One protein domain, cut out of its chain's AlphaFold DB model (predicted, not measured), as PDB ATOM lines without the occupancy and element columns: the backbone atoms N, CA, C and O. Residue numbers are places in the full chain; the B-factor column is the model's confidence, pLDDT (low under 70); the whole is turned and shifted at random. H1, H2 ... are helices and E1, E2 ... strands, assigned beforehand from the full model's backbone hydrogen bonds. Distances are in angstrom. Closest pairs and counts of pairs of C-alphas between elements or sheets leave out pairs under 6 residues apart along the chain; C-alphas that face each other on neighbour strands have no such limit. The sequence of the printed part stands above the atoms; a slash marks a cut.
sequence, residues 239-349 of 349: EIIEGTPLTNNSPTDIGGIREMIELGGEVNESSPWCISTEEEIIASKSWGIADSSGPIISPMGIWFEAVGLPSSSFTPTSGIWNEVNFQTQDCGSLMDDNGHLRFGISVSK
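AT A GLANCE: This is residues 239 to 349 of the 349 residues of an uncharacterized protein of Euryarchaeota archaeon (UniProt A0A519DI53). One twisted sheet of five strands makes the body, with the short strand E2 over E5 and E6, while two long links form an arm with H2 at its tip, far from the sheet. H1 only grazes the sheet. The printed part has 111 residues, in the order H1 E1 E2 E3 H2 E4 E5 E6; the sheet runs E1 E3 E4 E5 E6, antiparallel throughout. The class is mixed, helices and strands, with under half of the residues in named elements. The whole is compact, with a radius of gyration of the C-alphas of 14.4 A and spans of 44 by 32 by 22 A, the arm making the length.

HOW THE PARTS SIT: Residues 239 to 240 pair antiparallel with residues 273 to 274 of E2, residues 273 to 275, which pairs with no named strand. H1, residues 255 to 258, only grazes the sheet. Edge strand E1, residues 263 to 266, neighbours E3, residues 283 to 289, with N 264 and O 288 at 2.7 A. H2, residues 301 to 307, is not on the sheet. E4, residues 320 to 325, neighbours E3, with N 287 and O 321 at 2.8 A. E4, E5, residues 329 to 335, and E6, residues 341 to 348, form a meander, each strand the antiparallel neighbour of the one before. Hairpin E4 and E5 has N 322 and O 333 at 2.8 A; hairpin E5 and E6 has N 332 and O 345 at 2.8 A. The closest C-alphas of E2 and E5, Cys 274 and Cys 331, are 5.6 A apart. In H2 every O i to N i+4 pair is within hydrogen-bond range; H1 is too short for such a pair.

IN THESE COORDINATES: H1 begins at C-alpha 255, (263.134, 294.452, 353.461). From first to last C-alpha, E3 is 19.7 A long, H2 10.1 A, E4 16.7 A, E5 19.3 A and E6 19.6 A. E6 ends at C-alpha 348, (274.383, 300.720, 346.656).

THE WHOLE: The C-alphas farthest apart, Asn 248 and Gly 308, are 45.2 A from each other. The printed part has no cut. The links E3 to H2 and H2 to E4 are long. The model's pLDDT is under 70 at residues 243 to 245, 255 and 291 to 294.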
ATOM      1  N   GLU A 239     265.415 302.288 334.575       92.31
ATOM      2  CA  GLU A 239     265.201 301.466 333.391       92.31
ATOM      3  C   GLU A 239     264.539 300.144 333.775       92.31
ATOM      4  O   GLU A 239     264.678 299.651 334.896       92.31
ATOM      5  N   ILE A 240     263.788 299.577 332.834       91.62
ATOM      6  CA  ILE A 240     263.225 298.238 332.987       91.62
ATOM      7  C   ILE A 240     264.360 297.231 332.824       91.62
ATOM      8  O   ILE A 240     265.069 297.245 331.819       91.62
ATOM      9  N   ILE A 241     264.487 296.311 333.775       87.50
ATOM     10  CA  ILE A 241     265.405 295.183 333.657       87.50
ATOM     11  C   ILE A 241     264.828 294.198 332.635       87.50
ATOM     12  O   ILE A 241     263.779 293.585 332.856       87.50
ATOM     13  N   GLU A 242     265.513 294.042 331.503       72.62
ATOM     14  CA  GLU A 242     265.134 293.072 330.477       72.62
ATOM     15  C   GLU A 242     265.495 291.634 330.898       72.62
ATOM     16  O   GLU A 242     266.585 291.368 331.403       72.62
ATOM     17  N   GLY A 243     264.596 290.675 330.644       68.69
ATOM     18  CA  GLY A 243     264.834 289.243 330.867       68.69
ATOM     19  C   GLY A 243     263.827 288.579 331.809       68.69
ATOM     20  O   GLY A 243     262.718 289.071 332.001       68.69
ATOM     21  N   THR A 244     264.200 287.421 332.365       64.31
ATOM     22  CA  THR A 244     263.451 286.728 333.427       64.31
ATOM     23  C   THR A 244     264.140 286.993 334.764       64.31
ATOM     24  O   THR A 244     265.024 286.220 335.137       64.31
ATOM     25  N   PRO A 245     263.789 288.078 335.470       67.19
ATOM     26  CA  PRO A 245     264.484 288.462 336.693       67.19
ATOM     27  C   PRO A 245     264.255 287.443 337.811       67.19
ATOM     28  O   PRO A 245     265.138 287.238 338.628       67.19
ATOM     29  N   LEU A 246     263.111 286.753 337.812       73.25
ATOM     30  CA  LEU A 246     262.698 285.846 338.879       73.25
ATOM     31  C   LEU A 246     263.719 284.748 339.165       73.25
ATOM     32  O   LEU A 246     264.026 283.896 338.329       73.25
ATOM     33  N   THR A 247     264.167 284.736 340.414       80.56
ATOM     34  CA  THR A 247     265.087 283.729 340.937       80.56
ATOM     35  C   THR A 247     264.404 282.887 342.012       80.56
ATOM     36  O   THR A 247     263.408 283.292 342.606       80.56
ATOM     37  N   ASN A 248     265.002 281.746 342.359       80.50
ATOM     38  CA  ASN A 248     264.561 280.970 343.524       80.50
ATOM     39  C   ASN A 248     264.974 281.599 344.870       80.50
ATOM     40  O   ASN A 248     264.518 281.138 345.918       80.50
ATOM     41  N   ASN A 249     265.835 282.620 344.858       84.56
ATOM     42  CA  ASN A 249     266.294 283.322 346.051       84.56
ATOM     43  C   ASN A 249     265.322 284.460 346.398       84.56
ATOM     44  O   ASN A 249     264.733 285.079 345.513       84.56
ATOM     45  N   SER A 250     265.135 284.733 347.690       85.19
ATOM     46  CA  SER A 250     264.305 285.854 348.152       85.19
ATOM     47  C   SER A 250     265.186 287.068 348.454       85.19
ATOM     48  O   SER A 250     266.151 286.892 349.199       85.19
ATOM     49  N   PRO A 251     264.840 288.267 347.956       87.19
ATOM     50  CA  PRO A 251     265.561 289.491 348.287       87.19
ATOM     51  C   PRO A 251     265.458 289.912 349.761       87.19
ATOM     52  O   PRO A 251     264.421 289.688 350.407       87.19
ATOM     53  N   THR A 252     266.526 290.520 350.294       78.50
ATOM     54  CA  THR A 252     266.661 290.837 351.734       78.50
ATOM     55  C   THR A 252     266.905 292.308 352.065       78.50
ATOM     56  O   THR A 252     266.331 292.790 353.039       78.50
ATOM     57  N   ASP A 253     267.693 293.029 351.273       74.94
ATOM     58  CA  ASP A 253     268.295 294.302 351.707       74.94
ATOM     59  C   ASP A 253     267.343 295.511 351.674       74.94
ATOM     60  O   ASP A 253     267.510 296.458 352.435       74.94
ATOM     61  N   ILE A 254     266.248 295.442 350.906       80.44
ATOM     62  CA  ILE A 254     265.177 296.468 350.882       80.44
ATOM     63  C   ILE A 254     263.984 296.058 351.775       80.44
ATOM     64  O   ILE A 254     262.908 296.663 351.771       80.44
ATOM     65  N   GLY A 255     264.178 295.039 352.622       67.38
ATOM     66  CA  GLY A 255     263.134 294.452 353.461       67.38
ATOM     67  C   GLY A 255     262.382 295.453 354.347       67.38
ATOM     68  O   GLY A 255     261.171 295.315 354.501       67.38
ATOM     69  N   GLY A 256     263.048 296.495 354.856       77.19
ATOM     70  CA  GLY A 256     262.401 297.517 355.690       77.19
ATOM     71  C   GLY A 256     261.311 298.312 354.960       77.19
ATOM     72  O   GLY A 256     260.282 298.632 355.547       77.19
ATOM     73  N   ILE A 257     261.482 298.578 353.661       80.25
ATOM     74  CA  ILE A 257     260.459 299.259 352.847       80.25
ATOM     75  C   ILE A 257     259.344 298.292 352.484       80.25
ATOM     76  O   ILE A 257     258.172 298.660 352.530       80.25
ATOM     77  N   ARG A 258     259.690 297.034 352.191       84.69
ATOM     78  CA  ARG A 258     258.705 295.976 351.955       84.69
ATOM     79  C   ARG A 258     257.734 295.833 353.123       84.69
ATOM     80  O   ARG A 258     256.543 295.667 352.900       84.69
ATOM     81  N   GLU A 259     258.227 295.925 354.355       83.06
ATOM     82  CA  GLU A 259     257.409 295.856 355.572       83.06
ATOM     83  C   GLU A 259     256.403 297.011 355.703       83.06
ATOM     84  O   GLU A 259     255.392 296.865 356.390       83.06
ATOM     85  N   MET A 260     256.630 298.135 355.014       81.56
ATOM     86  CA  MET A 260     255.689 299.258 354.953       81.56
ATOM     87  C   MET A 260     254.572 299.059 353.916       81.56
ATOM     88  O   MET A 260     253.628 299.851 353.877       81.56
ATOM     89  N   ILE A 261     254.667 298.030 353.068       85.69
ATOM     90  CA  ILE A 261     253.738 297.769 351.966       85.69
ATOM     91  C   ILE A 261     252.951 296.492 352.264       85.69
ATOM     92  O   ILE A 261     253.513 295.431 352.531       85.69
ATOM     93  N   GLU A 262     251.623 296.560 352.162       87.25
ATOM     94  CA  GLU A 262     250.790 295.368 352.297       87.25
ATOM     95  C   GLU A 262     250.838 294.530 351.013       87.25
ATOM     96  O   GLU A 262     250.188 294.835 350.005       87.25
ATOM     97  N   LEU A 263     251.641 293.467 351.045       89.00
ATOM     98  CA  LEU A 263     251.820 292.559 349.920       89.00
ATOM     99  C   LEU A 263     250.747 291.465 349.873       89.00
ATOM    100  O   LEU A 263     250.375 290.863 350.879       89.00
ATOM    101  N   GLY A 264     250.291 291.178 348.661       89.12
ATOM    102  CA  GLY A 264     249.427 290.066 348.304       89.12
ATOM    103  C   GLY A 264     250.215 288.858 347.794       89.12
ATOM    104  O   GLY A 264     251.264 288.489 348.318       89.12
ATOM    105  N   GLY A 265     249.673 288.198 346.770       89.31
ATOM    106  CA  GLY A 265     250.300 287.020 346.169       89.31
ATOM    107  C   GLY A 265     251.564 287.349 345.372       89.31
ATOM    108  O   GLY A 265     251.667 288.417 344.767       89.31
ATOM    109  N   GLU A 266     252.500 286.398 345.342       91.12
ATOM    110  CA  GLU A 266     253.668 286.434 344.456       91.12
ATOM    111  C   GLU A 266     253.231 286.437 342.981       91.12
ATOM    112  O   GLU A 266     252.276 285.751 342.596       91.12
ATOM    113  N   VAL A 267     253.928 287.222 342.160       90.00
ATOM    114  CA  VAL A 267     253.649 287.413 340.734       90.00
ATOM    115  C   VAL A 267     254.827 286.882 339.921       90.00
ATOM    116  O   VAL A 267     255.957 287.324 340.086       90.00
ATOM    117  N   ASN A 268     254.552 285.937 339.019       81.19
ATOM    118  CA  ASN A 268     255.580 285.229 338.244       81.19
ATOM    119  C   ASN A 268     255.957 285.907 336.916       81.19
ATOM    120  O   ASN A 268     256.811 285.402 336.195       81.19
ATOM    121  N   GLU A 269     255.304 287.002 336.540       78.38
ATOM    122  CA  GLU A 269     255.620 287.748 335.322       78.38
ATOM    123  C   GLU A 269     255.609 289.233 335.666       78.38
ATOM    124  O   GLU A 269     254.553 289.816 335.904       78.38
ATOM    125  N   SER A 270     256.800 289.821 335.755       83.56
ATOM    126  CA  SER A 270     256.972 291.236 336.055       83.56
ATOM    127  C   SER A 270     258.256 291.776 335.429       83.56
ATOM    128  O   SER A 270     259.182 291.022 335.124       83.56
ATOM    129  N   SER A 271     258.293 293.090 335.246       87.56
ATOM    130  CA  SER A 271     259.379 293.834 334.612       87.56
ATOM    131  C   SER A 271     259.906 294.884 335.596       87.56
ATOM    132  O   SER A 271     259.483 296.033 335.533       87.56
ATOM    133  N   PRO A 272     260.759 294.495 336.561       90.62
ATOM    134  CA  PRO A 272     261.233 295.392 337.605       90.62
ATOM    135  C   PRO A 272     261.984 296.581 337.016       90.62
ATOM    136  O   PRO A 272     262.713 296.447 336.033       90.62
ATOM    137  N   TRP A 273     261.835 297.730 337.667       93.94
ATOM    138  CA  TRP A 273     262.628 298.919 337.387       93.94
ATOM    139  C   TRP A 273     263.804 299.007 338.356       93.94
ATOM    140  O   TRP A 273     263.652 298.708 339.544       93.94
ATOM    141  N   CYS A 274     264.951 299.448 337.853       93.94
ATOM    142  CA  CYS A 274     266.158 299.700 338.634       93.94
ATOM    143  C   CYS A 274     267.026 300.747 337.927       93.94
ATOM    144  O   CYS A 274     266.831 301.029 336.742       93.94
ATOM    145  N   ILE A 275     267.985 301.329 338.641       92.69
ATOM    146  CA  ILE A 275     269.043 302.119 338.006       92.69
ATOM    147  C   ILE A 275     269.955 301.160 337.237       92.69
ATOM    148  O   ILE A 275     270.320 300.109 337.759       92.69
ATOM    149  N   SER A 276     270.293 301.512 335.995       87.25
ATOM    150  CA  SER A 276     271.045 300.652 335.074       87.25
ATOM    151  C   SER A 276     272.347 300.124 335.688       87.25
ATOM    152  O   SER A 276     273.185 300.914 336.128       87.25
ATOM    153  N   THR A 277     272.548 298.806 335.634       86.56
ATOM    154  CA  THR A 277     273.770 298.121 336.075       86.56
ATOM    155  C   THR A 277     274.116 296.966 335.137       86.56
ATOM    156  O   THR A 277     273.238 296.402 334.483       86.56
ATOM    157  N   GLU A 278     275.404 296.631 335.044       86.56
ATOM    158  CA  GLU A 278     275.906 295.483 334.268       86.56
ATOM    159  C   GLU A 278     276.018 294.200 335.115       86.56
ATOM    160  O   GLU A 278     276.471 293.165 334.622       86.56
ATOM    161  N   GLU A 279     275.640 294.255 336.394       88.94
ATOM    162  CA  GLU A 279     275.746 293.128 337.321       88.94
ATOM    163  C   GLU A 279     274.719 292.016 337.048       88.94
ATOM    164  O   GLU A 279     273.621 292.238 336.535       88.94
ATOM    165  N   GLU A 280     275.071 290.785 337.428       89.56
ATOM    166  CA  GLU A 280     274.144 289.654 337.374       89.56
ATOM    167  C   GLU A 280     273.134 289.711 338.528       89.56
ATOM    168  O   GLU A 280     273.478 290.015 339.671       89.56
ATOM    169  N   ILE A 281     271.883 289.346 338.239       91.00
ATOM    170  CA  ILE A 281     270.817 289.261 339.241       91.00
ATOM    171  C   ILE A 281     271.089 288.080 340.183       91.00
ATOM    172  O   ILE A 281     271.125 286.924 339.754       91.00
ATOM    173  N   ILE A 282     271.215 288.359 341.481       92.25
ATOM    174  CA  ILE A 282     271.438 287.355 342.535       92.25
ATOM    175  C   ILE A 282     270.109 286.835 343.086       92.25
ATOM    176  O   ILE A 282     269.936 285.628 343.323       92.25
ATOM    177  N   ALA A 283     269.173 287.754 343.307       91.69
ATOM    178  CA  ALA A 283     267.840 287.458 343.791       91.69
ATOM    179  C   ALA A 283     266.823 288.407 343.163       91.69
ATOM    180  O   ALA A 283     267.101 289.585 342.974       91.69
ATOM    181  N   SER A 284     265.625 287.917 342.871       92.62
ATOM    182  CA  SER A 284     264.507 288.776 342.496       92.62
ATOM    183  C   SER A 284     263.177 288.081 342.702       92.62
ATOM    184  O   SER A 284     263.041 286.885 342.411       92.62
ATOM    185  N   LYS A 285     262.213 288.864 343.189       92.62
ATOM    186  CA  LYS A 285     260.825 288.471 343.419       92.62
ATOM    187  C   LYS A 285     259.877 289.646 343.234       92.62
ATOM    188  O   LYS A 285     260.266 290.806 343.369       92.62
ATOM    189  N   SER A 286     258.619 289.310 342.970       92.94
ATOM    190  CA  SER A 286     257.554 290.277 342.733       92.94
ATOM    191  C   SER A 286     256.283 289.872 343.460       92.94
ATOM    192  O   SER A 286     255.947 288.690 343.534       92.94
ATOM    193  N   TRP A 287     255.537 290.854 343.955       92.62
ATOM    194  CA  TRP A 287     254.284 290.651 344.676       92.62
ATOM    195  C   TRP A 287     253.262 291.698 344.254       92.62
ATOM    196  O   TRP A 287     253.595 292.866 344.063       92.62
ATOM    197  N   GLY A 288     252.000 291.293 344.122       92.25
ATOM    198  CA  GLY A 288     250.912 292.254 343.956       92.25
ATOM    199  C   GLY A 288     250.674 293.019 345.257       92.25
ATOM    200  O   GLY A 288     250.861 292.455 346.332       92.25
ATOM    201  N   ILE A 289     250.237 294.271 345.185       89.81
ATOM    202  CA  ILE A 289     249.777 295.015 346.367       89.81
ATOM    203  C   ILE A 289     248.358 294.564 346.738       89.81
ATOM    204  O   ILE A 289     247.489 294.463 345.871       89.81
ATOM    205  N   ALA A 290     248.131 294.261 348.019       81.75
ATOM    206  CA  ALA A 290     246.864 293.714 348.504       81.75
ATOM    207  C   ALA A 290     245.804 294.783 348.811       81.75
ATOM    208  O   ALA A 290     244.624 294.535 348.555       81.75
ATOM    209  N   ASP A 291     246.205 295.946 349.338       68.06
ATOM    210  CA  ASP A 291     245.282 297.004 349.757       68.06
ATOM    211  C   ASP A 291     245.482 298.320 348.989       68.06
ATOM    212  O   ASP A 291     246.596 298.758 348.713       68.06
ATOM    213  N   SER A 292     244.357 298.965 348.677       61.06
ATOM    214  CA  SER A 292     244.296 300.272 348.017       61.06
ATOM    215  C   SER A 292     244.313 301.468 348.959       61.06
ATOM    216  O   SER A 292     244.441 302.605 348.501       61.06
ATOM    217  N   SER A 293     244.229 301.216 350.267       65.06
ATOM    218  CA  SER A 293     244.375 302.206 351.335       65.06
ATOM    219  C   SER A 293     245.687 302.065 352.109       65.06
ATOM    220  O   SER A 293     245.708 302.247 353.326       65.06
ATOM    221  N   GLY A 294     246.783 301.762 351.403       63.88
ATOM    222  CA  GLY A 294     248.107 301.654 352.010       63.88
ATOM    223  C   GLY A 294     248.506 302.902 352.817       63.88
ATOM    224  O   GLY A 294     247.995 304.002 352.575       63.88
ATOM    225  N   PRO A 295     249.409 302.756 353.803       73.19
ATOM    226  CA  PRO A 295     249.851 303.874 354.625       73.19
ATOM    227  C   PRO A 295     250.574 304.928 353.778       73.19
ATOM    228  O   PRO A 295     251.231 304.620 352.785       73.19
ATOM    229  N   ILE A 296     250.489 306.193 354.197       81.44
ATOM    230  CA  ILE A 296     251.341 307.242 353.634       81.44
ATOM    231  C   ILE A 296     252.765 306.996 354.135       81.44
ATOM    232  O   ILE A 296     253.031 307.074 355.333       81.44
ATOM    233  N   ILE A 297     253.676 306.728 353.208       81.56
ATOM    234  CA  ILE A 297     255.109 306.614 353.458       81.56
ATOM    235  C   ILE A 297     255.695 308.020 353.312       81.56
ATOM    236  O   ILE A 297     255.727 308.575 352.215       81.56
ATOM    237  N   SER A 298     256.105 308.614 354.431       82.69
ATOM    238  CA  SER A 298     256.755 309.933 354.498       82.69
ATOM    239  C   SER A 298     257.862 309.903 355.560       82.69
ATOM    240  O   SER A 298     257.672 310.395 356.680       82.69
ATOM    241  N   PRO A 299     258.994 309.229 355.280       76.44
ATOM    242  CA  PRO A 299     260.070 309.081 356.250       76.44
ATOM    243  C   PRO A 299     260.580 310.461 356.665       76.44
ATOM    244  O   PRO A 299     260.941 311.268 355.816       76.44
ATOM    245  N   MET A 300     260.574 310.743 357.971       83.50
ATOM    246  CA  MET A 300     261.026 312.024 358.536       83.50
ATOM    247  C   MET A 300     260.312 313.280 357.992       83.50
ATOM    248  O   MET A 300     260.767 314.388 358.267       83.50
ATOM    249  N   GLY A 301     259.171 313.154 357.300       86.75
ATOM    250  CA  GLY A 301     258.537 314.278 356.597       86.75
ATOM    251  C   GLY A 301     258.232 315.485 357.488       86.75
ATOM    252  O   GLY A 301     258.595 316.604 357.147       86.75
ATOM    253  N   ILE A 302     257.676 315.251 358.682       88.50
ATOM    254  CA  ILE A 302     257.390 316.329 359.645       88.50
ATOM    255  C   ILE A 302     258.664 317.007 360.173       88.50
ATOM    256  O   ILE A 302     258.649 318.183 360.516       88.50
ATOM    257  N   TRP A 303     259.783 316.282 360.235       91.75
ATOM    258  CA  TRP A 303     261.068 316.854 360.626       91.75
ATOM    259  C   TRP A 303     261.650 317.713 359.512       91.75
ATOM    260  O   TRP A 303     262.138 318.797 359.810       91.75
ATOM    261  N   PHE A 304     261.567 317.257 358.258       90.44
ATOM    262  CA  PHE A 304     261.964 318.050 357.096       90.44
ATOM    263  C   PHE A 304     261.153 319.345 357.024       90.44
ATOM    264  O   PHE A 304     261.753 320.415 357.002       90.44
ATOM    265  N   GLU A 305     259.826 319.272 357.153       89.19
ATOM    266  CA  GLU A 305     258.964 320.458 357.257       89.19
ATOM    267  C   GLU A 305     259.423 321.388 358.394       89.19
ATOM    268  O   GLU A 305     259.645 322.580 358.178       89.19
ATOM    269  N   ALA A 306     259.678 320.836 359.586       90.81
ATOM    270  CA  ALA A 306     260.064 321.613 360.763       90.81
ATOM    271  C   ALA A 306     261.426 322.318 360.654       90.81
ATOM    272  O   ALA A 306     261.679 323.270 361.395       90.81
ATOM    273  N   VAL A 307     262.328 321.849 359.790       91.56
ATOM    274  CA  VAL A 307     263.612 322.519 359.521       91.56
ATOM    275  C   VAL A 307     263.579 323.382 358.256       91.56
ATOM    276  O   VAL A 307     264.575 324.024 357.946       91.56
ATOM    277  N   GLY A 308     262.441 323.463 357.559       87.31
ATOM    278  CA  GLY A 308     262.301 324.238 356.323       87.31
ATOM    279  C   GLY A 308     262.798 323.505 355.074       87.31
ATOM    280  O   GLY A 308     263.229 324.144 354.116       87.31
ATOM    281  N   LEU A 309     262.770 322.171 355.092       88.88
ATOM    282  CA  LEU A 309     263.086 321.307 353.960       88.88
ATOM    283  C   LEU A 309     261.817 320.741 353.304       88.88
ATOM    284  O   LEU A 309     260.817 320.514 353.988       88.88
ATOM    285  N   PRO A 310     261.855 320.452 351.991       85.12
ATOM    286  CA  PRO A 310     260.790 319.734 351.305       85.12
ATOM    287  C   PRO A 310     260.547 318.352 351.919       85.12
ATOM    288  O   PRO A 310     261.494 317.616 352.206       85.12
ATOM    289  N   SER A 311     259.275 317.981 352.068       84.50
ATOM    290  CA  SER A 311     258.856 316.643 352.480       84.50
ATOM    291  C   SER A 311     258.209 315.895 351.308       84.50
ATOM    292  O   SER A 311     257.223 316.322 350.692       84.50
ATOM    293  N   SER A 312     258.767 314.729 350.996       84.50
ATOM    294  CA  SER A 312     258.184 313.815 350.017       84.50
ATOM    295  C   SER A 312     257.314 312.791 350.722       84.50
ATOM    296  O   SER A 312     257.668 312.265 351.776       84.50
ATOM    297  N   SER A 313     256.168 312.486 350.124       84.25
ATOM    298  CA  SER A 313     255.314 311.406 350.597       84.25
ATOM    299  C   SER A 313     254.735 310.625 349.433       84.25
ATOM    300  O   SER A 313     254.513 311.154 348.342       84.25
ATOM    301  N   PHE A 314     254.503 309.344 349.678       85.62
ATOM    302  CA  PHE A 314     253.995 308.407 348.696       85.62
ATOM    303  C   PHE A 314     252.962 307.481 349.347       85.62
ATOM    304  O   PHE A 314     253.022 307.198 350.541       85.62
ATOM    305  N   THR A 315     251.983 307.018 348.572       84.62
ATOM    306  CA  THR A 315     250.961 306.079 349.044       84.62
ATOM    307  C   THR A 315     250.864 304.910 348.068       84.62
ATOM    308  O   THR A 315     250.461 305.121 346.921       84.62
ATOM    309  N   PRO A 316     251.213 303.682 348.488       81.25
ATOM    310  CA  PRO A 316     251.003 302.497 347.676       81.25
ATOM    311  C   PRO A 316     249.509 302.171 347.622       81.25
ATOM    312  O   PRO A 316     248.905 301.829 348.633       81.25
ATOM    313  N   THR A 317     248.905 302.304 346.439       79.75
ATOM    314  CA  THR A 317     247.462 302.061 346.236       79.75
ATOM    315  C   THR A 317     247.156 300.832 345.384       79.75
ATOM    316  O   THR A 317     246.062 300.287 345.452       79.75
ATOM    317  N   SER A 318     248.052 300.430 344.488       87.19
ATOM    318  CA  SER A 318     247.850 299.274 343.609       87.19
ATOM    319  C   SER A 318     249.132 298.962 342.848       87.19
ATOM    320  O   SER A 318     250.081 299.751 342.873       87.19
ATOM    321  N   GLY A 319     249.130 297.828 342.148       90.50
ATOM    322  CA  GLY A 319     250.188 297.441 341.229       90.50
ATOM    323  C   GLY A 319     251.081 296.324 341.759       90.50
ATOM    324  O   GLY A 319     250.650 295.501 342.573       90.50
ATOM    325  N   ILE A 320     252.315 296.269 341.257       92.81
ATOM    326  CA  ILE A 320     253.270 295.189 341.536       92.81
ATOM    327  C   ILE A 320     254.523 295.778 342.180       92.81
ATOM    328  O   ILE A 320     255.218 296.586 341.562       92.81
ATOM    329  N   TRP A 321     254.813 295.339 343.403       93.31
ATOM    330  CA  TRP A 321     256.085 295.570 344.077       93.31
ATOM    331  C   TRP A 321     257.114 294.555 343.591       93.31
ATOM    332  O   TRP A 321     256.831 293.357 343.537       93.31
ATOM    333  N   ASN A 322     258.307 295.023 343.246       93.06
ATOM    334  CA  ASN A 322     259.395 294.193 342.755       93.06
ATOM    335  C   ASN A 322     260.657 294.470 343.538       93.06
ATOM    336  O   ASN A 322     260.955 295.622 343.832       93.06
ATOM    337  N   GLU A 323     261.426 293.420 343.780       94.06
ATOM    338  CA  GLU A 323     262.750 293.512 344.372       94.06
ATOM    339  C   GLU A 323     263.751 292.762 343.502       94.06
ATOM    340  O   GLU A 323     263.454 291.684 342.974       94.06
ATOM    341  N   VAL A 324     264.935 293.347 343.353       93.12
ATOM    342  CA  VAL A 324     266.068 292.783 342.622       93.12
ATOM    343  C   VAL A 324     267.335 293.098 343.407       93.12
ATOM    344  O   VAL A 324     267.601 294.262 343.683       93.12
ATOM    345  N   ASN A 325     268.110 292.073 343.752       93.06
ATOM    346  CA  ASN A 325     269.439 292.225 344.332       93.06
ATOM    347  C   ASN A 325     270.505 291.895 343.296       93.06
ATOM    348  O   ASN A 325     270.431 290.862 342.614       93.06
ATOM    349  N   PHE A 326     271.520 292.740 343.259       92.25
ATOM    350  CA  PHE A 326     272.782 292.529 342.572       92.25
ATOM    351  C   PHE A 326     273.895 292.357 343.615       92.25
ATOM    352  O   PHE A 326     273.630 292.137 344.796       92.25
ATOM    353  N   GLN A 327     275.156 292.374 343.189       91.38
ATOM    354  CA  GLN A 327     276.278 292.191 344.102       91.38
ATOM    355  C   GLN A 327     276.540 293.441 344.948       91.38
ATOM    356  O   GLN A 327     276.900 293.310 346.119       91.38
ATOM    357  N   THR A 328     276.410 294.625 344.349       91.00
ATOM    358  CA  THR A 328     276.704 295.909 345.009       91.00
ATOM    359  C   THR A 328     275.518 296.862 345.055       91.00
ATOM    360  O   THR A 328     275.607 297.910 345.692       91.00
ATOM    361  N   GLN A 329     274.413 296.495 344.409       92.69
ATOM    362  CA  GLN A 329     273.228 297.321 344.271       92.69
ATOM    363  C   GLN A 329     271.967 296.504 344.522       92.69
ATOM    364  O   GLN A 329     271.813 295.399 344.011       92.69
ATOM    365  N   ASP A 330     271.022 297.097 345.230       93.06
ATOM    366  CA  ASP A 330     269.717 296.529 345.501       93.06
ATOM    367  C   ASP A 330     268.645 297.498 345.034       93.06
ATOM    368  O   ASP A 330     268.752 298.703 345.240       93.06
ATOM    369  N   CYS A 331     267.594 296.975 344.411       94.25
ATOM    370  CA  CYS A 331     266.515 297.763 343.837       94.25
ATOM    371  C   CYS A 331     265.144 297.262 344.287       94.25
ATOM    372  O   CYS A 331     264.855 296.067 344.262       94.25
ATOM    373  N   GLY A 332     264.282 298.204 344.656       94.06
ATOM    374  CA  GLY A 332     262.873 298.015 344.959       94.06
ATOM    375  C   GLY A 332     262.051 298.944 344.077       94.06
ATOM    376  O   GLY A 332     262.333 300.138 344.008       94.06
ATOM    377  N   SER A 333     261.043 298.434 343.376       94.69
ATOM    378  CA  SER A 333     260.200 299.266 342.517       94.69
ATOM    379  C   SER A 333     258.735 298.865 342.547       94.69
ATOM    380  O   SER A 333     258.371 297.699 342.391       94.69
ATOM    381  N   LEU A 334     257.877 299.873 342.690       93.25
ATOM    382  CA  LEU A 334     256.446 299.758 342.491       93.25
ATOM    383  C   LEU A 334     256.073 300.220 341.087       93.25
ATOM    384  O   LEU A 334     256.297 301.377 340.722       93.25
ATOM    385  N   MET A 335     255.408 299.338 340.355       93.25
ATOM    386  CA  MET A 335     254.772 299.662 339.084       93.25
ATOM    387  C   MET A 335     253.260 299.746 339.221       93.25
ATOM    388  O   MET A 335     252.683 298.979 339.987       93.25
ATOM    389  N   ASP A 336     252.621 300.616 338.440       89.38
ATOM    390  CA  ASP A 336     251.170 300.577 338.255       89.38
ATOM    391  C   ASP A 336     250.727 299.407 337.357       89.38
ATOM    392  O   ASP A 336     251.538 298.683 336.778       89.38
ATOM    393  N   ASP A 337     249.411 299.251 337.205       85.44
ATOM    394  CA  ASP A 337     248.804 298.196 336.383       85.44
ATOM    395  C   ASP A 337     249.150 298.304 334.881       85.44
ATOM    396  O   ASP A 337     248.897 297.369 334.122       85.44
ATOM    397  N   ASN A 338     249.719 299.431 334.434       87.62
ATOM    398  CA  ASN A 338     250.183 299.645 333.062       87.62
ATOM    399  C   ASN A 338     251.701 299.433 332.909       87.62
ATOM    400  O   ASN A 338     252.226 299.610 331.810       87.62
ATOM    401  N   GLY A 339     252.407 299.066 333.983       88.38
ATOM    402  CA  GLY A 339     253.857 298.867 333.994       88.38
ATOM    403  C   GLY A 339     254.678 300.153 334.142       88.38
ATOM    404  O   GLY A 339     255.894 300.115 333.964       88.38
ATOM    405  N   HIS A 340     254.059 301.293 334.465       91.38
ATOM    406  CA  HIS A 340     254.797 302.531 334.719       91.38
ATOM    407  C   HIS A 340     255.324 302.577 336.151       91.38
ATOM    408  O   HIS A 340     254.606 302.245 337.097       91.38
ATOM    409  N   LEU A 341     256.550 303.072 336.318       93.19
ATOM    410  CA  LEU A 341     257.156 303.305 337.625       93.19
ATOM    411  C   LEU A 341     256.365 304.344 338.436       93.19
ATOM    412  O   LEU A 341     256.038 305.422 337.940       93.19
ATOM    413  N   ARG A 342     256.078 304.014 339.696       93.00
ATOM    414  CA  ARG A 342     255.372 304.866 340.672       93.00
ATOM    415  C   ARG A 342     256.271 305.258 341.827       93.00
ATOM    416  O   ARG A 342     256.235 306.395 342.283       93.00
ATOM    417  N   PHE A 343     257.078 304.308 342.270       93.62
ATOM    418  CA  PHE A 343     258.072 304.487 343.308       93.62
ATOM    419  C   PHE A 343     259.249 303.572 342.986       93.62
ATOM    420  O   PHE A 343     259.037 302.410 342.641       93.62
ATOM    421  N   GLY A 344     260.465 304.082 343.094       94.19
ATOM    422  CA  GLY A 344     261.688 303.303 342.970       94.19
ATOM    423  C   GLY A 344     262.636 303.665 344.098       94.19
ATOM    424  O   GLY A 344     262.739 304.837 344.451       94.19
ATOM    425  N   ILE A 345     263.315 302.668 344.651       94.50
ATOM    426  CA  ILE A 345     264.440 302.838 345.559       94.50
ATOM    427  C   ILE A 345     265.599 301.937 345.147       94.50
ATOM    428  O   ILE A 345     265.400 300.765 344.841       94.50
ATOM    429  N   SER A 346     266.790 302.511 345.077       95.00
ATOM    430  CA  SER A 346     268.037 301.821 344.798       95.00
ATOM    431  C   SER A 346     269.000 302.119 345.934       95.00
ATOM    432  O   SER A 346     269.151 303.279 346.308       95.00
ATOM    433  N   VAL A 347     269.648 301.091 346.464       93.25
ATOM    434  CA  VAL A 347     270.674 301.207 347.503       93.25
ATOM    435  C   VAL A 347     271.945 300.562 346.972       93.25
ATOM    436  O   VAL A 347     271.889 299.453 346.451       93.25
ATOM    437  N   SER A 348     273.078 301.246 347.066       92.00
ATOM    438  CA  SER A 348     274.383 300.720 346.656       92.00
ATOM    439  C   SER A 348     275.456 301.008 347.698       92.00
ATOM    440  O   SER A 348     275.368 302.014 348.403       92.00
ATOM    441  N   LYS A 349     276.460 300.132 347.781       84.62
ATOM    442  CA  LYS A 349     277.581 300.225 348.733       84.62
ATOM    443  C   LYS A 349     278.874 300.701 348.087       84.62
ATOM    444  O   LYS A 349     279.109 300.341 346.910       84.62
TER     445      LYS A 349